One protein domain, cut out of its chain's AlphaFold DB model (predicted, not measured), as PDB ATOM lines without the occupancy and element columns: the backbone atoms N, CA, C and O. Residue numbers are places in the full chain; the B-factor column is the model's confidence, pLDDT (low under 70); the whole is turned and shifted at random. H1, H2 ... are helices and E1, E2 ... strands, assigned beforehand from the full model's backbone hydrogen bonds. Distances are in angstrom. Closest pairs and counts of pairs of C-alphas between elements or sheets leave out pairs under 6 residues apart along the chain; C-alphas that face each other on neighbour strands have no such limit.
ATOM      1  N   GLY A  34      29.565  30.360 -22.003       49.69
ATOM      2  CA  GLY A  34      29.232  30.453 -23.428       49.69
ATOM      3  C   GLY A  34      29.382  29.129 -24.197       49.69
ATOM      4  O   GLY A  34      30.130  28.241 -23.802       49.69
ATOM      5  N   HIS A  35      28.667  29.001 -25.320       55.94
ATOM      6  CA  HIS A  35      28.445  27.771 -26.108       55.94
ATOM      7  C   HIS A  35      29.691  27.022 -26.656       55.94
ATOM      8  O   HIS A  35      29.540  26.167 -27.525       55.94
ATOM      9  N   GLY A  36      30.902  27.312 -26.175       61.84
ATOM     10  CA  GLY A  36      32.170  26.737 -26.627       61.84
ATOM     11  C   GLY A  36      32.785  25.663 -25.722       61.84
ATOM     12  O   GLY A  36      33.735  25.032 -26.157       61.84
ATOM     13  N   GLY A  37      32.280  25.422 -24.505       80.69
ATOM     14  CA  GLY A  37      32.841  24.415 -23.586       80.69
ATOM     15  C   GLY A  37      34.149  24.844 -22.904       80.69
ATOM     16  O   GLY A  37      34.419  26.038 -22.757       80.69
ATOM     17  N   TYR A  38      34.957  23.869 -22.475       86.12
ATOM     18  CA  TYR A  38      36.181  24.095 -21.700       86.12
ATOM     19  C   TYR A  38      37.381  23.370 -22.306       86.12
ATOM     20  O   TYR A  38      37.250  22.273 -22.853       86.12
ATOM     21  N   TYR A  39      38.556  23.971 -22.143       89.44
ATOM     22  CA  TYR A  39      39.828  23.275 -22.271       89.44
ATOM     23  C   TYR A  39      40.329  22.913 -20.877       89.44
ATOM     24  O   TYR A  39      40.420  23.777 -20.003       89.44
ATOM     25  N   GLU A  40      40.617  21.639 -20.651       92.31
ATOM     26  CA  GLU A  40      40.684  21.087 -19.301       92.31
ATOM     27  C   GLU A  40      41.943  20.254 -19.087       92.31
ATOM     28  O   GLU A  40      42.523  19.710 -20.028       92.31
ATOM     29  N   ILE A  41      42.327  20.128 -17.818       95.62
ATOM     30  CA  ILE A  41      43.098  18.998 -17.309       95.62
ATOM     31  C   ILE A  41      42.251  18.250 -16.278       95.62
ATOM     32  O   ILE A  41      41.698  18.856 -15.358       95.62
ATOM     33  N   VAL A  42      42.172  16.932 -16.432       94.12
ATOM     34  CA  VAL A  42      41.479  16.016 -15.523       94.12
ATOM     35  C   VAL A  42      42.519  15.086 -14.918       94.12
ATOM     36  O   VAL A  42      43.117  14.286 -15.631       94.12
ATOM     37  N   VAL A  43      42.763  15.211 -13.618       95.12
ATOM     38  CA  VAL A  43      43.734  14.406 -12.870       95.12
ATOM     39  C   VAL A  43      43.002  13.252 -12.190       95.12
ATOM     40  O   VAL A  43      42.118  13.493 -11.372       95.12
ATOM     41  N   ASP A  44      43.386  12.018 -12.515       93.06
ATOM     42  CA  ASP A  44      42.887  10.789 -11.888       93.06
ATOM     43  C   ASP A  44      43.659  10.538 -10.584       93.06
ATOM     44  O   ASP A  44      44.827  10.142 -10.609       93.06
ATOM     45  N   LEU A  45      43.025  10.810  -9.441       92.19
ATOM     46  CA  LEU A  45      43.635  10.691  -8.113       92.19
ATOM     47  C   LEU A  45      43.566   9.271  -7.537       92.19
ATOM     48  O   LEU A  45      44.000   9.084  -6.388       92.19
ATOM     49  N   ASP A  46      43.120   8.301  -8.347       88.00
ATOM     50  CA  ASP A  46      42.897   6.901  -7.990       88.00
ATOM     51  C   ASP A  46      41.757   6.767  -6.956       88.00
ATOM     52  O   ASP A  46      40.785   7.529  -6.973       88.00
ATOM     53  N   SER A  47      41.854   5.794  -6.051       86.75
ATOM     54  CA  SER A  47      40.852   5.498  -5.026       86.75
ATOM     55  C   SER A  47      40.402   6.717  -4.211       86.75
ATOM     56  O   SER A  47      41.229   7.529  -3.781       86.75
ATOM     57  N   HIS A  48      39.104   6.754  -3.899       89.56
ATOM     58  CA  HIS A  48      38.477   7.799  -3.095       89.56
ATOM     59  C   HIS A  48      39.217   8.079  -1.776       89.56
ATOM     60  O   HIS A  48      39.396   7.199  -0.930       89.56
ATOM     61  N   SER A  49      39.618   9.336  -1.578       93.31
ATOM     62  CA  SER A  49      40.208   9.834  -0.336       93.31
ATOM     63  C   SER A  49      40.027  11.342  -0.248       93.31
ATOM     64  O   SER A  49      40.662  12.120  -0.964       93.31
ATOM     65  N   ARG A  50      39.214  11.773   0.719       91.62
ATOM     66  CA  ARG A  50      38.924  13.191   0.953       91.62
ATOM     67  C   ARG A  50      40.182  14.009   1.232       91.62
ATOM     68  O   ARG A  50      40.286  15.149   0.786       91.62
ATOM     69  N   GLU A  51      41.127  13.436   1.968       93.88
ATOM     70  CA  GLU A  51      42.401  14.067   2.298       93.88
ATOM     71  C   GLU A  51      43.243  14.282   1.039       93.88
ATOM     72  O   GLU A  51      43.749  15.384   0.832       93.88
ATOM     73  N   ARG A  52      43.351  13.264   0.170       95.31
ATOM     74  CA  ARG A  52      44.080  13.367  -1.106       95.31
ATOM     75  C   ARG A  52      43.421  14.368  -2.044       95.31
ATOM     76  O   ARG A  52      44.114  15.215  -2.599       95.31
ATOM     77  N   LEU A  53      42.100  14.314  -2.168       93.75
ATOM     78  CA  LEU A  53      41.309  15.223  -2.991       93.75
ATOM     79  C   LEU A  53      41.469  16.677  -2.521       93.75
ATOM     80  O   LEU A  53      41.757  17.558  -3.330       93.75
ATOM     81  N   SER A  54      41.383  16.934  -1.212       94.19
ATOM     82  CA  SER A  54      41.620  18.268  -0.647       94.19
ATOM     83  C   SER A  54      43.065  18.732  -0.841       94.19
ATOM     84  O   SER A  54      43.288  19.894  -1.174       94.19
ATOM     85  N   ALA A  55      44.047  17.849  -0.645       96.75
ATOM     86  CA  ALA A  55      45.457  18.182  -0.819       96.75
ATOM     87  C   ALA A  55      45.793  18.498  -2.284       96.75
ATOM     88  O   ALA A  55      46.484  19.478  -2.544       96.75
ATOM     89  N   ALA A  56      45.270  17.725  -3.239       97.75
ATOM     90  CA  ALA A  56      45.466  17.960  -4.667       97.75
ATOM     91  C   ALA A  56      44.809  19.276  -5.109       97.75
ATOM     92  O   ALA A  56      45.407  20.055  -5.852       97.75
ATOM     93  N   PHE A  57      43.605  19.555  -4.602       96.81
ATOM     94  CA  PHE A  57      42.887  20.794  -4.882       96.81
ATOM     95  C   PHE A  57      43.649  22.031  -4.390       96.81
ATOM     96  O   PHE A  57      43.822  22.993  -5.139       96.81
ATOM     97  N   GLU A  58      44.154  22.012  -3.154       97.06
ATOM     98  CA  GLU A  58      44.964  23.124  -2.642       97.06
ATOM     99  C   GLU A  58      46.339  23.205  -3.313       97.06
ATOM    100  O   GLU A  58      46.821  24.306  -3.587       97.06
ATOM    101  N   ALA A  59      46.952  22.065  -3.651       98.44
ATOM    102  CA  ALA A  59      48.198  22.037  -4.409       98.44
ATOM    103  C   ALA A  59      48.033  22.759  -5.751       98.44
ATOM    104  O   ALA A  59      48.819  23.657  -6.044       98.44
ATOM    105  N   LEU A  60      46.973  22.464  -6.509       98.38
ATOM    106  CA  LEU A  60      46.665  23.148  -7.766       98.38
ATOM    107  C   LEU A  60      46.624  24.670  -7.581       98.38
ATOM    108  O   LEU A  60      47.370  25.390  -8.238       98.38
ATOM    109  N   TRP A  61      45.810  25.167  -6.647       97.94
ATOM    110  CA  TRP A  61      45.639  26.608  -6.423       97.94
ATOM    111  C   TRP A  61      46.836  27.309  -5.776       97.94
ATOM    112  O   TRP A  61      46.875  28.539  -5.768       97.94
ATOM    113  N   SER A  62      47.812  26.561  -5.262       98.12
ATOM    114  CA  SER A  62      49.095  27.113  -4.816       98.12
ATOM    115  C   SER A  62      50.073  27.380  -5.968       98.12
ATOM    116  O   SER A  62      51.121  27.994  -5.752       98.12
ATOM    117  N   HIS A  63      49.760  26.931  -7.189       98.50
ATOM    118  CA  HIS A  63      50.595  27.200  -8.351       98.50
ATOM    119  C   HIS A  63      50.648  28.705  -8.645       98.50
ATOM    120  O   HIS A  63      49.623  29.382  -8.693       98.50
ATOM    121  N   ARG A  64      51.850  29.232  -8.905       97.88
ATOM    122  CA  ARG A  64      52.111  30.679  -9.074       97.88
ATOM    123  C   ARG A  64      51.315  31.357 -10.197       97.88
ATOM    124  O   ARG A  64      51.127  32.571 -10.165       97.88
ATOM    125  N   ASP A  65      50.894  30.584 -11.196       98.19
ATOM    126  CA  ASP A  65      50.129  31.095 -12.338       98.19
ATOM    127  C   ASP A  65      48.626  31.154 -12.045       98.19
ATOM    128  O   ASP A  65      47.866  31.684 -12.851       98.19
ATOM    129  N   LEU A  66      48.180  30.636 -10.897       98.31
ATOM    130  CA  LEU A  66      46.790  30.683 -10.478       98.31
ATOM    131  C   LEU A  66      46.607  31.715  -9.367       98.31
ATOM    132  O   LEU A  66      47.401  31.837  -8.440       98.31
ATOM    133  N   THR A  67      45.531  32.486  -9.467       97.81
ATOM    134  CA  THR A  67      45.074  33.378  -8.402       97.81
ATOM    135  C   THR A  67      43.723  32.870  -7.913       97.81
ATOM    136  O   THR A  67      42.754  32.941  -8.679       97.81
ATOM    137  N   PRO A  68      43.634  32.342  -6.679       95.38
ATOM    138  CA  PRO A  68      42.374  31.853  -6.142       95.38
ATOM    139  C   PRO A  68      41.387  33.010  -5.960       95.38
ATOM    140  O   PRO A  68      41.769  34.118  -5.582       95.38
ATOM    141  N   GLY A  69      40.116  32.745  -6.240       90.62
ATOM    142  CA  GLY A  69      39.008  33.660  -5.997       90.62
ATOM    143  C   GLY A  69      37.953  33.008  -5.109       90.62
ATOM    144  O   GLY A  69      38.258  32.469  -4.044       90.62
ATOM    145  N   GLU A  70      36.702  33.073  -5.547       86.94
ATOM    146  CA  GLU A  70      35.558  32.543  -4.811       86.94
ATOM    147  C   GLU A  70      35.608  31.017  -4.685       86.94
ATOM    148  O   GLU A  70      35.899  30.301  -5.643       86.94
ATOM    149  N   THR A  71      35.318  30.515  -3.485       84.50
ATOM    150  CA  THR A  71      35.249  29.081  -3.189       84.50
ATOM    151  C   THR A  71      33.831  28.738  -2.753       84.50
ATOM    152  O   THR A  71      33.324  29.333  -1.803       84.50
ATOM    153  N   ALA A  72      33.224  27.746  -3.400       77.88
ATOM    154  CA  ALA A  72      31.981  27.135  -2.948       77.88
ATOM    155  C   ALA A  72      32.283  25.730  -2.417       77.88
ATOM    156  O   ALA A  72      32.989  24.946  -3.052       77.88
ATOM    157  N   VAL A  73      31.753  25.414  -1.236       65.38
ATOM    158  CA  VAL A  73      31.892  24.092  -0.615       65.38
ATOM    159  C   VAL A  73      30.497  23.504  -0.445       65.38
ATOM    160  O   VAL A  73      29.843  23.703   0.577       65.38
ATOM    161  N   THR A  74      30.023  22.787  -1.461       64.69
ATOM    162  CA  THR A  74      28.706  22.128  -1.480       64.69
ATOM    163  C   THR A  74      28.880  20.629  -1.704       64.69
ATOM    164  O   THR A  74      28.552  20.087  -2.752       64.69
ATOM    165  N   GLY A  75      29.489  19.932  -0.736       68.12
ATOM    166  CA  GLY A  75      29.810  18.495  -0.841       68.12
ATOM    167  C   GLY A  75      30.950  18.167  -1.818       68.12
ATOM    168  O   GLY A  75      31.688  17.215  -1.587       68.12
ATOM    169  N   VAL A  76      31.146  19.014  -2.826       78.44
ATOM    170  CA  VAL A  76      32.249  19.055  -3.784       78.44
ATOM    171  C   VAL A  76      33.084  20.310  -3.520       78.44
ATOM    172  O   VAL A  76      32.526  21.379  -3.260       78.44
ATOM    173  N   LEU A  77      34.416  20.197  -3.578       87.75
ATOM    174  CA  LEU A  77      35.286  21.373  -3.558       87.75
ATOM    175  C   LEU A  77      35.199  22.063  -4.913       87.75
ATOM    176  O   LEU A  77      35.417  21.421  -5.940       87.75
ATOM    177  N   ARG A  78      34.883  23.359  -4.921       90.25
ATOM    178  CA  ARG A  78      34.867  24.186  -6.132       90.25
ATOM    179  C   ARG A  78      35.504  25.530  -5.852       90.25
ATOM    180  O   ARG A  78      35.267  26.134  -4.806       90.25
ATOM    181  N   ARG A  79      36.292  26.024  -6.798       92.62
ATOM    182  CA  ARG A  79      36.903  27.348  -6.711       92.62
ATOM    183  C   ARG A  79      36.971  27.961  -8.093       92.62
ATOM    184  O   ARG A  79      37.458  27.334  -9.031       92.62
ATOM    185  N   ARG A  80      36.498  29.196  -8.194       92.25
ATOM    186  CA  ARG A  80      36.726  30.070  -9.337       92.25
ATOM    187  C   ARG A  80      37.881  30.999  -9.012       92.25
ATOM    188  O   ARG A  80      38.028  31.474  -7.888       92.25
ATOM    189  N   GLY A  81      38.700  31.280 -10.007       94.94
ATOM    190  CA  GLY A  81      39.821  32.193  -9.888       94.94
ATOM    191  C   GLY A  81      40.259  32.688 -11.251       94.94
ATOM    192  O   GLY A  81      39.465  32.768 -12.189       94.94
ATOM    193  N   LYS A  82      41.537  33.034 -11.353       96.38
ATOM    194  CA  LYS A  82      42.161  33.440 -12.612       96.38
ATOM    195  C   LYS A  82      43.404  32.611 -12.879       96.38
ATOM    196  O   LYS A  82      44.143  32.306 -11.945       96.38
ATOM    197  N   ALA A  83      43.647  32.316 -14.146       96.81
ATOM    198  CA  ALA A  83      44.874  31.718 -14.637       96.81
ATOM    199  C   ALA A  83      45.656  32.729 -15.472       96.81
ATOM    200  O   ALA A  83      45.087  33.405 -16.330       96.81
ATOM    201  N   ARG A  84      46.960  32.821 -15.220       96.25
ATOM    202  CA  ARG A  84      47.922  33.507 -16.076       96.25
ATOM    203  C   ARG A  84      48.467  32.513 -17.092       96.25
ATOM    204  O   ARG A  84      49.191  31.595 -16.721       96.25
ATOM    205  N   LEU A  85      48.114  32.708 -18.355       93.00
ATOM    206  CA  LEU A  85      48.584  31.890 -19.468       93.00
ATOM    207  C   LEU A  85      50.061  32.189 -19.799       93.00
ATOM    208  O   LEU A  85      50.591  33.212 -19.348       93.00
ATOM    209  N   PRO A  86      50.734  31.332 -20.595       89.88
ATOM    210  CA  PRO A  86      52.134  31.530 -20.986       89.88
ATOM    211  C   PRO A  86      52.435  32.873 -21.662       89.88
ATOM    212  O   PRO A  86      53.511  33.432 -21.456       89.88
ATOM    213  N   ASP A  87      51.482  33.419 -22.421       84.25
ATOM    214  CA  ASP A  87      51.582  34.734 -23.070       84.25
ATOM    215  C   ASP A  87      51.338  35.914 -22.103       84.25
ATOM    216  O   ASP A  87      51.421  37.082 -22.485       84.25
ATOM    217  N   GLY A  88      51.057  35.620 -20.830       90.69
ATOM    218  CA  GLY A  88      50.772  36.587 -19.778       90.69
ATOM    219  C   GLY A  88      49.298  36.978 -19.656       90.69
ATOM    220  O   GLY A  88      48.969  37.688 -18.696       90.69
ATOM    221  N   ALA A  89      48.422  36.514 -20.558       90.25
ATOM    222  CA  ALA A  89      46.991  36.789 -20.504       90.25
ATOM    223  C   ALA A  89      46.365  36.231 -19.219       90.25
ATOM    224  O   ALA A  89      46.750  35.174 -18.722       90.25
ATOM    225  N   LEU A  90      45.390  36.956 -18.670       93.56
ATOM    226  CA  LEU A  90      44.630  36.522 -17.500       93.56
ATOM    227  C   LEU A  90      43.241  36.072 -17.937       93.56
ATOM    228  O   LEU A  90      42.458  36.889 -18.418       93.56
ATOM    229  N   VAL A  91      42.926  34.799 -17.710       92.19
ATOM    230  CA  VAL A  91      41.617  34.211 -18.022       92.19
ATOM    231  C   VAL A  91      40.920  33.722 -16.756       92.19
ATOM    232  O   VAL A  91      41.598  33.303 -15.814       92.19
ATOM    233  N   PRO A  92      39.578  33.769 -16.688       93.12
ATOM    234  CA  PRO A  92      38.825  33.032 -15.686       93.12
ATOM    235  C   PRO A  92      39.199  31.551 -15.720       93.12
ATOM    236  O   PRO A  92      39.423  30.978 -16.786       93.12
ATOM    237  N   ALA A  93      39.262  30.943 -14.544       93.88
ATOM    238  CA  ALA A  93      39.536  29.526 -14.397       93.88
ATOM    239  C   ALA A  93      38.643  28.936 -13.312       93.88
ATOM    240  O   ALA A  93      38.355  29.591 -12.304       93.88
ATOM    241  N   LEU A  94      38.243  27.688 -13.511       92.75
ATOM    242  CA  LEU A  94      37.447  26.923 -12.568       92.75
ATOM    243  C   LEU A  94      38.211  25.655 -12.204       92.75
ATOM    244  O   LEU A  94      38.754  24.987 -13.076       92.75
ATOM    245  N   ALA A  95      38.224  25.302 -10.924       93.94
ATOM    246  CA  ALA A  95      38.613  23.970 -10.499       93.94
ATOM    247  C   ALA A  95      37.529  23.365  -9.625       93.94
ATOM    248  O   ALA A  95      36.927  24.058  -8.798       93.94
ATOM    249  N   PHE A  96      37.321  22.067  -9.770       91.88
ATOM    250  CA  PHE A  96      36.399  21.309  -8.947       91.88
ATOM    251  C   PHE A  96      36.829  19.853  -8.845       91.88
ATOM    252  O   PHE A  96      37.717  19.394  -9.561       91.88
ATOM    253  N   THR A  97      36.220  19.140  -7.910       90.50
ATOM    254  CA  THR A  97      36.518  17.732  -7.663       90.50
ATOM    255  C   THR A  97      35.302  16.870  -7.952       90.50
ATOM    256  O   THR A  97      34.193  17.244  -7.588       90.50
ATOM    257  N   GLU A  98      35.478  15.694  -8.531       87.69
ATOM    258  CA  GLU A  98      34.380  14.749  -8.738       87.69
ATOM    259  C   GLU A  98      34.776  13.363  -8.253       87.69
ATOM    260  O   GLU A  98      35.902  12.934  -8.463       87.69
ATOM    261  N   THR A  99      33.843  12.656  -7.620       87.94
ATOM    262  CA  THR A  99      34.002  11.233  -7.313       87.94
ATOM    263  C   THR A  99      33.105  10.460  -8.263       87.94
ATOM    264  O   THR A  99      31.888  10.665  -8.276       87.94
ATOM    265  N   MET A 100      33.689   9.578  -9.066       84.00
ATOM    266  CA  MET A 100      32.953   8.739 -10.009       84.00
ATOM    267  C   MET A 100      33.063   7.276  -9.613       84.00
ATOM    268  O   MET A 100      34.066   6.839  -9.057       84.00
ATOM    269  N   ARG A 101      32.023   6.504  -9.928       83.94
ATOM    270  CA  ARG A 101      32.060   5.051  -9.793       83.94
ATOM    271  C   ARG A 101      32.483   4.428 -11.123       83.94
ATOM    272  O   ARG A 101      31.773   4.612 -12.107       83.94
ATOM    273  N   ASP A 102      33.595   3.703 -11.135       78.25
ATOM    274  CA  ASP A 102      34.147   2.990 -12.294       78.25
ATOM    275  C   ASP A 102      34.510   1.527 -11.931       78.25
ATOM    276  O   ASP A 102      34.144   1.030 -10.857       78.25
ATOM    277  N   ALA A 103      35.201   0.797 -12.817       79.56
ATOM    278  CA  ALA A 103      35.636  -0.582 -12.557       79.56
ATOM    279  C   ALA A 103      36.591  -0.745 -11.352       79.56
ATOM    280  O   ALA A 103      36.716  -1.855 -10.833       79.56
ATOM    281  N   ARG A 104      37.246   0.329 -10.891       79.00
ATOM    282  CA  ARG A 104      38.115   0.363  -9.699       79.00
ATOM    283  C   ARG A 104      37.340   0.660  -8.412       79.00
ATOM    284  O   ARG A 104      37.905   0.560  -7.327       79.00
ATOM    285  N   GLY A 105      36.045   0.965  -8.501       86.31
ATOM    286  CA  GLY A 105      35.225   1.363  -7.361       86.31
ATOM    287  C   GLY A 105      34.910   2.850  -7.418       86.31
ATOM    288  O   GLY A 105      34.371   3.306  -8.416       86.31
ATOM    289  N   GLU A 106      35.161   3.584  -6.335       89.31
ATOM    290  CA  GLU A 106      35.031   5.045  -6.320       89.31
ATOM    291  C   GLU A 106      36.398   5.681  -6.569       89.31
ATOM    292  O   GLU A 106      37.334   5.457  -5.798       89.31
ATOM    293  N   THR A 107      36.479   6.471  -7.633       87.56
ATOM    294  CA  THR A 107      37.684   7.165  -8.084       87.56
ATOM    295  C   THR A 107      37.474   8.667  -7.969       87.56
ATOM    296  O   THR A 107      36.447   9.189  -8.417       87.56
ATOM    297  N   ASP A 108      38.447   9.358  -7.384       90.75
ATOM    298  CA  ASP A 108      38.440  10.813  -7.267       90.75
ATOM    299  C   ASP A 108      39.163  11.473  -8.442       90.75
ATOM    300  O   ASP A 108      40.249  11.068  -8.850       90.75
ATOM    301  N   TYR A 109      38.582  12.558  -8.934       91.56
ATOM    302  CA  TYR A 109      39.119  13.372 -10.008       91.56
ATOM    303  C   TYR A 109      39.252  14.819  -9.548       91.56
ATOM    304  O   TYR A 109      38.339  15.386  -8.942       91.56
ATOM    305  N   LEU A 110      40.388  15.434  -9.871       94.88
ATOM    306  CA  LEU A 110      40.572  16.880  -9.813       94.88
ATOM    307  C   LEU A 110      40.488  17.430 -11.233       94.88
ATOM    308  O   LEU A 110      41.270  17.042 -12.097       94.88
ATOM    309  N   ILE A 111      39.566  18.356 -11.459       93.62
ATOM    310  CA  ILE A 111      39.333  18.964 -12.767       93.62
ATOM    311  C   ILE A 111      39.685  20.438 -12.680       93.62
ATOM    312  O   ILE A 111      39.223  21.145 -11.784       93.62
ATOM    313  N   PHE A 112      40.501  20.900 -13.620       95.50
ATOM    314  CA  PHE A 112      40.778  22.310 -13.844       95.50
ATOM    315  C   PHE A 112      40.391  22.669 -15.273       95.50
ATOM    316  O   PHE A 112      40.824  22.014 -16.219       95.50
ATOM    317  N   ALA A 113      39.585  23.712 -15.413       92.69
ATOM    318  CA  ALA A 113      38.906  24.070 -16.641       92.69
ATOM    319  C   ALA A 113      39.108  25.552 -16.969       92.69
ATOM    320  O   ALA A 113      38.941  26.439 -16.123       92.69
ATOM    321  N   LEU A 114      39.435  25.808 -18.233       91.88
ATOM    322  CA  LEU A 114      39.514  27.132 -18.831       91.88
ATOM    323  C   LEU A 114      38.349  27.291 -19.815       91.88
ATOM    324  O   LEU A 114      38.263  26.511 -20.766       91.88
ATOM    325  N   PRO A 115      37.451  28.271 -19.625       88.19
ATOM    326  CA  PRO A 115      36.355  28.486 -20.558       88.19
ATOM    327  C   PRO A 115      36.875  28.878 -21.945       88.19
ATOM    328  O   PRO A 115      37.598  29.870 -22.081       88.19
ATOM    329  N   MET A 116      36.471  28.142 -22.984       84.44
ATOM    330  CA  MET A 116      36.885  28.419 -24.366       84.44
ATOM    331  C   MET A 116      36.561  29.856 -24.813       84.44
ATOM    332  O   MET A 116      37.462  30.516 -25.328       84.44
ATOM    333  N   PRO A 117      35.369  30.425 -24.529       82.06
ATOM    334  CA  PRO A 117      35.075  31.809 -24.911       82.06
ATOM    335  C   PRO A 117      36.015  32.841 -24.272       82.06
ATOM    336  O   PRO A 117      36.238  33.914 -24.834       82.06
ATOM    337  N   ALA A 118      36.550  32.557 -23.082       84.12
ATOM    338  CA  ALA A 118      37.515  33.437 -22.433       84.12
ATOM    339  C   ALA A 118      38.922  33.268 -23.018       84.12
ATOM    340  O   ALA A 118      39.621  34.265 -23.209       84.12
ATOM    341  N   LEU A 119      39.312  32.032 -23.344       84.25
ATOM    342  CA  LEU A 119      40.556  31.736 -24.053       84.25
ATOM    343  C   LEU A 119      40.602  32.434 -25.417       84.25
ATOM    344  O   LEU A 119      41.565  33.143 -25.693       84.25
ATOM    345  N   GLU A 120      39.544  32.312 -26.219       81.12
ATOM    346  CA  GLU A 120      39.419  32.941 -27.543       81.12
ATOM    347  C   GLU A 120      39.544  34.472 -27.485       81.12
ATOM    348  O   GLU A 120      40.138  35.087 -28.369       81.12
ATOM    349  N   LYS A 121      39.001  35.104 -26.434       80.44
ATOM    350  CA  LYS A 121      39.056  36.564 -26.248       80.44
ATOM    351  C   LYS A 121      40.421  37.060 -25.775       80.44
ATOM    352  O   LYS A 121      40.841  38.146 -26.166       80.44
ATOM    353  N   ALA A 122      41.052  36.335 -24.854       76.50
ATOM    354  CA  ALA A 122      42.215  36.826 -24.118       76.50
ATOM    355  C   ALA A 122      43.547  36.395 -24.732       76.50
ATOM    356  O   ALA A 122      44.549  37.087 -24.555       76.50
ATOM    357  N   CYS A 123      43.563  35.255 -25.420       67.69
ATOM    358  CA  CYS A 123      44.778  34.620 -25.890       67.69
ATOM    359  C   CYS A 123      44.890  34.780 -27.404       67.69
ATOM    360  O   CYS A 123      44.144  34.168 -28.171       67.69
ATOM    361  N   SER A 124      45.870  35.572 -27.840       63.25
ATOM    362  CA  SER A 124      46.179  35.731 -29.270       63.25
ATOM    363  C   SER A 124      46.524  34.402 -29.949       63.25
ATOM    364  O   SER A 124      46.299  34.250 -31.145       63.25
ATOM    365  N   LEU A 125      46.998  33.423 -29.170       61.81
ATOM    366  CA  LEU A 125      47.290  32.075 -29.638       61.81
ATOM    367  C   LEU A 125      46.003  31.330 -30.060       61.81
ATOM    368  O   LEU A 125      46.027  30.555 -31.008       61.81
ATOM    369  N   VAL A 126      44.869  31.588 -29.399       58.62
ATOM    370  CA  VAL A 126      43.586  30.889 -29.624       58.62
ATOM    371  C   VAL A 126      42.706  31.604 -30.664       58.62
ATOM    372  O   VAL A 126      41.788  31.008 -31.219       58.62
ATOM    373  N   ALA A 127      43.003  32.861 -31.005       54.59
ATOM    374  CA  ALA A 127      42.213  33.646 -31.960       54.59
ATOM    375  C   ALA A 127      42.176  33.063 -33.399       54.59
ATOM    376  O   ALA A 127      41.253  33.373 -34.151       54.59
ATOM    377  N   ASP A 128      43.108  32.171 -33.765       51.41
ATOM    378  CA  ASP A 128      43.194  31.512 -35.085       51.41
ATOM    379  C   ASP A 128      42.407  30.181 -35.191       51.41
ATOM    380  O   ASP A 128      42.690  29.325 -36.029       51.41
ATOM    381  N   MET A 129      41.365  29.992 -34.377       54.06
ATOM    382  CA  MET A 129      40.519  28.783 -34.309       54.06
ATOM    383  C   MET A 129      39.663  28.450 -35.560       54.06
ATOM    384  O   MET A 129      38.740  27.635 -35.483       54.06
ATOM    385  N   THR A 130      39.917  29.044 -36.732       46.66
ATOM    386  CA  THR A 130      39.051  28.808 -37.903       46.66
ATOM    387  C   THR A 130      39.155  27.367 -38.444       46.66
ATOM    388  O   THR A 130      40.263  26.852 -38.589       46.66
ATOM    389  N   PRO A 131      38.036  26.701 -38.819       42.00
ATOM    390  CA  PRO A 131      38.002  25.264 -39.146       42.00
ATOM    391  C   PRO A 131      38.616  24.902 -40.511       42.00
ATOM    392  O   PRO A 131      38.406  23.806 -41.030       42.00
ATOM    393  N   ALA A 132      39.335  25.824 -41.147       38.81
ATOM    394  CA  ALA A 132      39.819  25.674 -42.510       38.81
ATOM    395  C   ALA A 132      41.242  25.095 -42.542       38.81
ATOM    396  O   ALA A 132      42.167  25.736 -43.018       38.81
ATOM    397  N   GLY A 133      41.382  23.857 -42.064       37.09
ATOM    398  CA  GLY A 133      42.421  22.928 -42.512       37.09
ATOM    399  C   GLY A 133      43.879  23.265 -42.171       37.09
ATOM    400  O   GLY A 133      44.542  24.040 -42.850       37.09
ATOM    401  N   GLY A 134      44.442  22.483 -41.248       44.62
ATOM    402  CA  GLY A 134      45.787  21.934 -41.455       44.62
ATOM    403  C   GLY A 134      46.965  22.603 -40.753       44.62
ATOM    404  O   GLY A 134      48.095  22.206 -41.028       44.62
ATOM    405  N   LEU A 135      46.756  23.547 -39.835       47.03
ATOM    406  CA  LEU A 135      47.852  24.043 -39.002       47.03
ATOM    407  C   LEU A 135      47.809  23.395 -37.622       47.03
ATOM    408  O   LEU A 135      46.822  23.496 -36.901       47.03
ATOM    409  N   ASP A 136      48.912  22.719 -37.303       54.62
ATOM    410  CA  ASP A 136      49.359  22.399 -35.952       54.62
ATOM    411  C   ASP A 136      49.115  23.620 -35.059       54.62
ATOM    412  O   ASP A 136      49.778  24.648 -35.250       54.62
ATOM    413  N   PRO A 137      48.125  23.578 -34.153       67.94
ATOM    414  CA  PRO A 137      47.841  24.730 -33.335       67.94
ATOM    415  C   PRO A 137      48.969  24.833 -32.311       67.94
ATOM    416  O   PRO A 137      48.908  24.224 -31.246       67.94
ATOM    417  N   LEU A 138      50.021  25.594 -32.634       71.06
ATOM    418  CA  LEU A 138      51.115  25.918 -31.708       71.06
ATOM    419  C   LEU A 138      50.557  26.375 -30.353       71.06
ATOM    420  O   LEU A 138      51.055  25.965 -29.307       71.06
ATOM    421  N   TRP A 139      49.438  27.106 -30.388       77.38
ATOM    422  CA  TRP A 139      48.667  27.501 -29.214       77.38
ATOM    423  C   TRP A 139      48.273  26.337 -28.315       77.38
ATOM    424  O   TRP A 139      48.361  26.434 -27.093       77.38
ATOM    425  N   ARG A 140      47.855  25.218 -28.909       82.81
ATOM    426  CA  ARG A 140      47.394  24.042 -28.185       82.81
ATOM    427  C   ARG A 140      48.563  23.331 -27.537       82.81
ATOM    428  O   ARG A 140      48.443  22.936 -26.389       82.81
ATOM    429  N   ARG A 141      49.709  23.223 -28.213       86.50
ATOM    430  CA  ARG A 141      50.921  22.649 -27.605       86.50
ATOM    431  C   ARG A 141      51.407  23.465 -26.414       86.50
ATOM    432  O   ARG A 141      51.757  22.883 -25.392       86.50
ATOM    433  N   GLU A 142      51.424  24.789 -26.537       89.56
ATOM    434  CA  GLU A 142      51.809  25.671 -25.433       89.56
ATOM    435  C   GLU A 142      50.813  25.583 -24.272       89.56
ATOM    436  O   GLU A 142      51.226  25.465 -23.116       89.56
ATOM    437  N   LEU A 143      49.512  25.549 -24.573       91.12
ATOM    438  CA  LEU A 143      48.464  25.378 -23.571       91.12
ATOM    439  C   LEU A 143      48.538  24.008 -22.881       91.12
ATOM    440  O   LEU A 143      48.459  23.931 -21.658       91.12
ATOM    441  N   GLU A 144      48.734  22.928 -23.639       93.69
ATOM    442  CA  GLU A 144      48.901  21.573 -23.109       93.69
ATOM    443  C   GLU A 144      50.151  21.468 -22.236       93.69
ATOM    444  O   GLU A 144      50.086  20.900 -21.151       93.69
ATOM    445  N   ALA A 145      51.275  22.047 -22.666       95.75
ATOM    446  CA  ALA A 145      52.503  22.068 -21.879       95.75
ATOM    447  C   ALA A 145      52.335  22.866 -20.575       95.75
ATOM    448  O   ALA A 145      52.857  22.463 -19.532       95.75
ATOM    449  N   TRP A 146      51.587  23.971 -20.613       96.69
ATOM    450  CA  TRP A 146      51.264  24.764 -19.429       96.69
ATOM    451  C   TRP A 146      50.336  24.010 -18.465       96.69
ATOM    452  O   TRP A 146      50.632  23.920 -17.275       96.69
ATOM    453  N   LEU A 147      49.280  23.363 -18.968       97.44
ATOM    454  CA  LEU A 147      48.411  22.493 -18.163       97.44
ATOM    455  C   LEU A 147      49.180  21.297 -17.590       97.44
ATOM    456  O   LEU A 147      48.998  20.933 -16.430       97.44
ATOM    457  N   ALA A 148      50.103  20.722 -18.361       98.12
ATOM    458  CA  ALA A 148      50.983  19.662 -17.893       98.12
ATOM    459  C   ALA A 148      51.913  20.144 -16.766       98.12
ATOM    460  O   ALA A 148      52.215  19.386 -15.846       98.12
ATOM    461  N   ALA A 149      52.353  21.406 -16.793       98.31
ATOM    462  CA  ALA A 149      53.105  21.996 -15.690       98.31
ATOM    463  C   ALA A 149      52.249  22.133 -14.418       98.31
ATOM    464  O   ALA A 149      52.746  21.813 -13.336       98.31
ATOM    465  N   LEU A 150      50.964  22.502 -14.536       98.38
ATOM    466  CA  LEU A 150      50.031  22.469 -13.402       98.38
ATOM    467  C   LEU A 150      49.884  21.053 -12.838       98.38
ATOM    468  O   LEU A 150      49.987  20.857 -11.629       98.38
ATOM    469  N   GLY A 151      49.698  20.055 -13.705       98.19
ATOM    470  CA  GLY A 151      49.602  18.658 -13.284       98.19
ATOM    471  C   GLY A 151      50.866  18.178 -12.564       98.19
ATOM    472  O   GLY A 151      50.772  17.580 -11.499       98.19
ATOM    473  N   ARG A 152      52.062  18.513 -13.064       98.31
ATOM    474  CA  ARG A 152      53.329  18.207 -12.367       98.31
ATOM    475  C   ARG A 152      53.451  18.903 -11.013       98.31
ATOM    476  O   ARG A 152      54.034  18.340 -10.092       98.31
ATOM    477  N   HIS A 153      52.924  20.119 -10.883       98.50
ATOM    478  CA  HIS A 153      52.893  20.820  -9.600       98.50
ATOM    479  C   HIS A 153      51.999  20.100  -8.588       98.50
ATOM    480  O   HIS A 153      52.417  19.893  -7.452       98.50
ATOM    481  N   VAL A 154      50.815  19.647  -9.015       98.31
ATOM    482  CA  VAL A 154      49.940  18.796  -8.190       98.31
ATOM    483  C   VAL A 154      50.657  17.503  -7.803       98.31
ATOM    484  O   VAL A 154      50.637  17.131  -6.632       98.31
ATOM    485  N   ASP A 155      51.349  16.863  -8.747       97.31
ATOM    486  CA  ASP A 155      52.073  15.607  -8.524       97.31
ATOM    487  C   ASP A 155      53.155  15.708  -7.440       97.31
ATOM    488  O   ASP A 155      53.334  14.789  -6.640       97.31
ATOM    489  N   GLY A 156      53.834  16.858  -7.363       96.69
ATOM    490  CA  GLY A 156      54.819  17.144  -6.318       96.69
ATOM    491  C   GLY A 156      54.242  17.146  -4.896       96.69
ATOM    492  O   GLY A 156      55.002  17.051  -3.932       96.69
ATOM    493  N   CYS A 157      52.917  17.235  -4.752       97.06
ATOM    494  CA  CYS A 157      52.210  17.168  -3.473       97.06
ATOM    495  C   CYS A 157      51.396  15.878  -3.315       97.06
ATOM    496  O   CYS A 157      51.384  15.282  -2.237       97.06
ATOM    497  N   VAL A 158      50.702  15.455  -4.372       96.81
ATOM    498  CA  VAL A 158      49.836  14.276  -4.398       96.81
ATOM    499  C   VAL A 158      50.133  13.490  -5.663       96.81
ATOM    500  O   VAL A 158      49.672  13.843  -6.745       96.81
ATOM    501  N   ALA A 159      50.873  12.392  -5.511       95.31
ATOM    502  CA  ALA A 159      51.186  11.520  -6.631       95.31
ATOM    503  C   ALA A 159      49.912  10.918  -7.243       95.31
ATOM    504  O   ALA A 159      49.052  10.396  -6.517       95.31
ATOM    505  N   PHE A 160      49.840  10.943  -8.572       94.12
ATOM    506  CA  PHE A 160      48.771  10.328  -9.359       94.12
ATOM    507  C   PHE A 160      49.317   9.475 -10.514       94.12
ATOM    508  O   PHE A 160      50.512   9.518 -10.837       94.12
ATOM    509  N   LYS A 161      48.441   8.653 -11.110       91.56
ATOM    510  CA  LYS A 161      48.803   7.726 -12.196       91.56
ATOM    511  C   LYS A 161      48.683   8.367 -13.576       91.56
ATOM    512  O   LYS A 161      49.573   8.173 -14.406       91.56
ATOM    513  N   ALA A 162      47.610   9.118 -13.812       93.50
ATOM    514  CA  ALA A 162      47.354   9.769 -15.089       93.50
ATOM    515  C   ALA A 162      46.624  11.111 -14.936       93.50
ATOM    516  O   ALA A 162      45.849  11.314 -14.004       93.50
ATOM    517  N   ALA A 163      46.849  12.011 -15.888       94.88
ATOM    518  CA  ALA A 163      45.977  13.144 -16.146       94.88
ATOM    519  C   ALA A 163      45.762  13.317 -17.651       94.88
ATOM    520  O   ALA A 163      46.644  13.006 -18.454       94.88
ATOM    521  N   TYR A 164      44.605  13.844 -18.020       93.88
ATOM    522  CA  TYR A 164      44.144  13.981 -19.399       93.88
ATOM    523  C   TYR A 164      43.943  15.457 -19.715       93.88
ATOM    524  O   TYR A 164      43.339  16.169 -18.917       93.88
ATOM    525  N   ILE A 165      44.460  15.927 -20.848       94.00
ATOM    526  CA  ILE A 165      44.499  17.348 -21.202       94.00
ATOM    527  C   ILE A 165      43.884  17.552 -22.583       94.00
ATOM    528  O   ILE A 165      44.381  17.022 -23.576       94.00
ATOM    529  N   GLY A 166      42.834  18.361 -22.679       89.25
ATOM    530  CA  GLY A 166      42.164  18.590 -23.955       89.25
ATOM    531  C   GLY A 166      40.787  19.215 -23.827       89.25
ATOM    532  O   GLY A 166      40.404  19.724 -22.778       89.25
ATOM    533  N   PHE A 167      40.035  19.151 -24.923       80.88
ATOM    534  CA  PHE A 167      38.621  19.496 -24.936       80.88
ATOM    535  C   PHE A 167      37.805  18.289 -24.467       80.88
ATOM    536  O   PHE A 167      37.810  17.263 -25.147       80.88
ATOM    537  N   LEU A 168      37.131  18.404 -23.317       69.19
ATOM    538  CA  LEU A 168      36.387  17.309 -22.672       69.19
ATOM    539  C   LEU A 168      37.216  16.009 -22.534       69.19
ATOM    540  O   LEU A 168      36.781  14.954 -22.998       69.19
ATOM    541  N   PRO A 169      38.413  16.042 -21.918       66.75
ATOM    542  CA  PRO A 169      39.384  14.953 -21.991       66.75
ATOM    543  C   PRO A 169      39.073  13.779 -21.044       66.75
ATOM    544  O   PRO A 169      39.941  12.942 -20.808       66.75
ATOM    545  N   PHE A 170      37.864  13.707 -20.480       64.81
ATOM    546  CA  PHE A 170      37.465  12.615 -19.596       64.81
ATOM    547  C   PHE A 170      37.527  11.269 -20.331       64.81
ATOM    548  O   PHE A 170      36.894  11.141 -21.382       64.81
ATOM    549  N   PRO A 171      38.208  10.245 -19.785       55.53
ATOM    550  CA  PRO A 171      38.070   8.894 -20.306       55.53
ATOM    551  C   PRO A 171      36.607   8.449 -20.156       55.53
ATOM    552  O   PRO A 171      35.989   8.583 -19.094       55.53
ATOM    553  N   ILE A 172      36.006   8.000 -21.258       51.47
ATOM    554  CA  ILE A 172      34.560   7.806 -21.352       51.47
ATOM    555  C   ILE A 172      34.228   6.355 -20.997       51.47
ATOM    556  O   ILE A 172      34.127   5.487 -21.858       51.47
ATOM    557  N   GLY A 173      33.918   6.120 -19.719       48.72
ATOM    558  CA  GLY A 173      33.060   5.012 -19.286       48.72
ATOM    559  C   GLY A 173      33.675   4.040 -18.288       48.72
ATOM    560  O   GLY A 173      34.851   4.107 -17.960       48.72
ATOM    561  N   ASP A 174      32.845   3.101 -17.833       53.56
ATOM    562  CA  ASP A 174      33.134   2.120 -16.775       53.56
ATOM    563  C   ASP A 174      34.346   1.205 -17.072       53.56
ATOM    564  O   ASP A 174      34.727   0.407 -16.222       53.56
ATOM    565  N   VAL A 175      34.932   1.289 -18.276       53.91
ATOM    566  CA  VAL A 175      35.951   0.370 -18.815       53.91
ATOM    567  C   VAL A 175      37.285   1.065 -19.136       53.91
ATOM    568  O   VAL A 175      38.328   0.417 -19.088       53.91
ATOM    569  N   GLU A 176      37.295   2.367 -19.431       66.12
ATOM    570  CA  GLU A 176      38.506   3.085 -19.860       66.12
ATOM    571  C   GLU A 176      39.236   3.706 -18.664       66.12
ATOM    572  O   GLU A 176      39.264   4.917 -18.481       66.12
ATOM    573  N   THR A 177      39.832   2.872 -17.816       75.56
ATOM    574  CA  THR A 177      40.745   3.363 -16.773       75.56
ATOM    575  C   THR A 177      42.125   3.670 -17.360       75.56
ATOM    576  O   THR A 177      42.461   3.212 -18.457       75.56
ATOM    577  N   ALA A 178      42.973   4.390 -16.617       80.00
ATOM    578  CA  ALA A 178      44.369   4.592 -17.007       80.00
ATOM    579  C   ALA A 178      45.091   3.248 -17.245       80.00
ATOM    580  O   ALA A 178      45.870   3.106 -18.184       80.00
ATOM    581  N   GLU A 179      44.811   2.229 -16.430       81.69
ATOM    582  CA  GLU A 179      45.390   0.893 -16.593       81.69
ATOM    583  C   GLU A 179      44.969   0.248 -17.913       81.69
ATOM    584  O   GLU A 179      45.791  -0.393 -18.561       81.69
ATOM    585  N   HIS A 180      43.711   0.429 -18.325       83.12
ATOM    586  CA  HIS A 180      43.225  -0.083 -19.601       83.12
ATOM    587  C   HIS A 180      43.843   0.670 -20.783       83.12
ATOM    588  O   HIS A 180      44.390   0.047 -21.693       83.12
ATOM    589  N   LEU A 181      43.802   2.006 -20.743       83.88
ATOM    590  CA  LEU A 181      44.286   2.870 -21.821       83.88
ATOM    591  C   LEU A 181      45.784   2.686 -22.091       83.88
ATOM    592  O   LEU A 181      46.218   2.719 -23.241       83.88
ATOM    593  N   PHE A 182      46.567   2.469 -21.032       87.56
ATOM    594  CA  PHE A 182      48.026   2.389 -21.098       87.56
ATOM    595  C   PHE A 182      48.574   0.961 -20.944       87.56
ATOM    596  O   PHE A 182      49.781   0.784 -20.780       87.56
ATOM    597  N   ALA A 183      47.728  -0.075 -21.031       87.25
ATOM    598  CA  ALA A 183      48.146  -1.479 -20.896       87.25
ATOM    599  C   ALA A 183      49.237  -1.894 -21.905       87.25
ATOM    600  O   ALA A 183      50.052  -2.769 -21.618       87.25
ATOM    601  N   GLY A 184      49.244  -1.274 -23.089       86.12
ATOM    602  CA  GLY A 184      50.241  -1.476 -24.146       86.12
ATOM    603  C   GLY A 184      51.294  -0.368 -24.240       86.12
ATOM    604  O   GLY A 184      51.960  -0.270 -25.268       86.12
ATOM    605  N   GLY A 185      51.414   0.478 -23.213       88.69
ATOM    606  CA  GLY A 185      52.160   1.736 -23.261       88.69
ATOM    607  C   GLY A 185      51.304   2.906 -23.751       88.69
ATOM    608  O   GLY A 185      50.099   2.780 -23.972       88.69
ATOM    609  N   VAL A 186      51.928   4.074 -23.905       89.88
ATOM    610  CA  VAL A 186      51.234   5.290 -24.352       89.88
ATOM    611  C   VAL A 186      50.846   5.186 -25.835       89.88
ATOM    612  O   VAL A 186      51.729   4.953 -26.665       89.88
ATOM    613  N   PRO A 187      49.562   5.400 -26.206       88.69
ATOM    614  CA  PRO A 187      49.128   5.344 -27.601       88.69
ATOM    615  C   PRO A 187      49.933   6.291 -28.497       88.69
ATOM    616  O   PRO A 187      50.170   7.443 -28.129       88.69
ATOM    617  N   ALA A 188      50.348   5.833 -29.682       89.06
ATOM    618  CA  ALA A 188      51.114   6.652 -30.628       89.06
ATOM    619  C   ALA A 188      50.273   7.804 -31.216       89.06
ATOM    620  O   ALA A 188      50.746   8.940 -31.325       89.06
ATOM    621  N   GLU A 189      49.014   7.513 -31.542       87.69
ATOM    622  CA  GLU A 189      48.008   8.482 -31.972       87.69
ATOM    623  C   GLU A 189      47.144   8.885 -30.779       87.69
ATOM    624  O   GLU A 189      46.609   8.031 -30.071       87.69
ATOM    625  N   ARG A 190      47.036  10.191 -30.530       88.56
ATOM    626  CA  ARG A 190      46.354  10.741 -29.358       88.56
ATOM    627  C   ARG A 190      45.551  11.963 -29.766       88.56
ATOM    628  O   ARG A 190      46.131  12.872 -30.354       88.56
ATOM    629  N   CYS A 191      44.256  11.981 -29.449       84.88
ATOM    630  CA  CYS A 191      43.352  13.122 -29.671       84.88
ATOM    631  C   CYS A 191      43.320  14.121 -28.500       84.88
ATOM    632  O   CYS A 191      42.837  15.249 -28.643       84.88
ATOM    633  N   VAL A 192      43.890  13.721 -27.362       88.31
ATOM    634  CA  VAL A 192      44.143  14.534 -26.169       88.31
ATOM    635  C   VAL A 192      45.576  14.288 -25.692       88.31
ATOM    636  O   VAL A 192      46.180  13.268 -26.029       88.31
ATOM    637  N   ALA A 193      46.127  15.211 -24.917       92.88
ATOM    638  CA  ALA A 193      47.432  15.041 -24.302       92.88
ATOM    639  C   ALA A 193      47.307  14.332 -22.947       92.88
ATOM    640  O   ALA A 193      46.252  14.352 -22.314       92.88
ATOM    641  N   TYR A 194      48.402  13.730 -22.489       94.38
ATOM    642  CA  TYR A 194      48.449  12.999 -21.226       94.38
ATOM    643  C   TYR A 194      49.619  13.452 -20.360       94.38
ATOM    644  O   TYR A 194      50.713  13.719 -20.857       94.38
ATOM    645  N   LEU A 195      49.408  13.449 -19.049       95.94
ATOM    646  CA  LEU A 195      50.464  13.131 -18.100       95.94
ATOM    647  C   LEU A 195      50.283  11.673 -17.701       95.94
ATOM    648  O   LEU A 195      49.200  11.303 -17.259       95.94
ATOM    649  N   TYR A 196      51.312  10.851 -17.847       94.94
ATOM    650  CA  TYR A 196      51.236   9.445 -17.466       94.94
ATOM    651  C   TYR A 196      52.478   9.026 -16.704       94.94
ATOM    652  O   TYR A 196      53.600   9.386 -17.066       94.94
ATOM    653  N   ARG A 197      52.265   8.289 -15.614       92.44
ATOM    654  CA  ARG A 197      53.351   7.739 -14.816       92.44
ATOM    655  C   ARG A 197      53.762   6.382 -15.359       92.44
ATOM    656  O   ARG A 197      53.071   5.384 -15.123       92.44
ATOM    657  N   GLU A 198      54.914   6.360 -16.013       85.19
ATOM    658  CA  GLU A 198      55.659   5.145 -16.326       85.19
ATOM    659  C   GLU A 198      56.741   4.968 -15.253       85.19
ATOM    660  O   GLU A 198      57.513   5.882 -14.962       85.19
ATOM    661  N   ASP A 199      56.727   3.824 -14.569       82.31
ATOM    662  CA  ASP A 199      57.570   3.560 -13.399       82.31
ATOM    663  C   ASP A 199      57.512   4.675 -12.329       82.31
ATOM    664  O   ASP A 199      56.497   4.853 -11.648       82.31
ATOM    665  N   ALA A 200      58.613   5.416 -12.156       84.25
ATOM    666  CA  ALA A 200      58.769   6.456 -11.142       84.25
ATOM    667  C   ALA A 200      58.602   7.884 -11.690       84.25
ATOM    668  O   ALA A 200      58.455   8.814 -10.891       84.25
ATOM    669  N   SER A 201      58.600   8.087 -13.010       89.94
ATOM    670  CA  SER A 201      58.539   9.413 -13.633       89.94
ATOM    671  C   SER A 201      57.154   9.724 -14.188       89.94
ATOM    672  O   SER A 201      56.521   8.899 -14.838       89.94
ATOM    673  N   LEU A 202      56.679  10.946 -13.933       95.62
ATOM    674  CA  LEU A 202      55.487  11.482 -14.581       95.62
ATOM    675  C   LEU A 202      55.891  12.177 -15.886       95.62
ATOM    676  O   LEU A 202      56.511  13.247 -15.872       95.62
ATOM    677  N   GLU A 203      55.529  11.576 -17.012       96.50
ATOM    678  CA  GLU A 203      55.905  12.049 -18.341       96.50
ATOM    679  C   GLU A 203      54.740  12.727 -19.057       96.50
ATOM    680  O   GLU A 203      53.575  12.424 -18.811       96.50
ATOM    681  N   PHE A 204      55.063  13.685 -19.930       96.75
ATOM    682  CA  PHE A 204      54.081  14.428 -20.717       96.75
ATOM    683  C   PHE A 204      54.081  13.937 -22.160       96.75
ATOM    684  O   PHE A 204      55.111  13.979 -22.834       96.75
ATOM    685  N   PHE A 205      52.905  13.550 -22.639       94.88
ATOM    686  CA  PHE A 205      52.675  13.047 -23.983       94.88
ATOM    687  C   PHE A 205      51.692  13.981 -24.698       94.88
ATOM    688  O   PHE A 205      50.494  13.918 -24.420       94.88
ATOM    689  N   PRO A 206      52.157  14.860 -25.605       93.44
ATOM    690  CA  PRO A 206      51.293  15.837 -26.264       93.44
ATOM    691  C   PRO A 206      50.324  15.162 -27.237       93.44
ATOM    692  O   PRO A 206      50.581  14.037 -27.687       93.44
TER     693      PRO A 206
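This is residues 34 to 206 of the 211 residues of an uncharacterized protein of Parvibaculum sedimenti (UniProt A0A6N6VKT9). One long sheet of eight antiparallel strands is curled like part of a barrel, and the helices H1 and H3 fill its hollow face, with the sheet wrapped round H3. The short helix H2 is on the opposite face from H1, H4 only grazes the sheet, and the loop residues 130 to 136 stick out. The printed part has 173 residues, with four named helices and eight named strands in the order E1 H1 E2 E3 E4 E5 H2 H3 E6 H4 E7 E8; the sheet's order is E2 E3 E4 E5 E1 E6 E7 E8. The class is mixed, helices and strands; the whole is compact, with a radius of gyration of the C-alphas of 15.7 A and spans of 41 by 39 by 30 A.

The strands are E2, residues 66 to 74; E3, 76 to 84; E4, 90 to 102, 35.5 A long; E5, 105 to 115, 30.2 A; E1, 38 to 47, 25.4 A; E6, 162 to 167; E7, 193 to 198; and E8, 201 to 205. The helices are H1, residues 50 to 61, 16.7 A; H2, 116 to 122; H3, 138 to 155, 25.4 A; and H4, 178 to 181. C-alpha 38 is at (36.181, 24.095, -21.700) and C-alpha 205 at (52.675, 13.047, -23.983).

The sheet is twisted, with edge strands E2 and E8. E2 E3 E4 E5 form a meander, each strand the antiparallel neighbour of the one before; E2 bends by 62 degrees at residue 69. N 96 and O 111 of E4 and E5 are 2.9 A apart, within hydrogen-bond range, as are N 42 and O 164 of E1 and E6, 2.8 A. E5, H2 H3, E6 is a split strand-helix-strand unit, two strands running the same way with E1 between them, and its crossover is right-handed. H3 is on the sheet; its C-alpha 147 is 6.4 A from that of Ile 41 in E1. H1 is on the same face, and its residues 56 to 60 touch H3 at a steep tilt of 46 degrees, opposite ways; the closest C-alphas are those of Ala 59 and Val 154, 5.3 A. H2 is over none of the strands, at a height over the sheet of 5.8 A. In H1, H2 and H3 every O i to N i+4 pair is within hydrogen-bond range; H4 is too short for such a pair.

The C-alphas of Glu 51 and Ala 132, the two farthest apart, are 46.4 A apart. The printed part has no cut. The links H2 to H3 and H4 to E7 are long. The mean pLDDT of the printed part is 84.7; residues 34 to 36, 73 to 75, 123 to 137 and 168 to 176 are under 70.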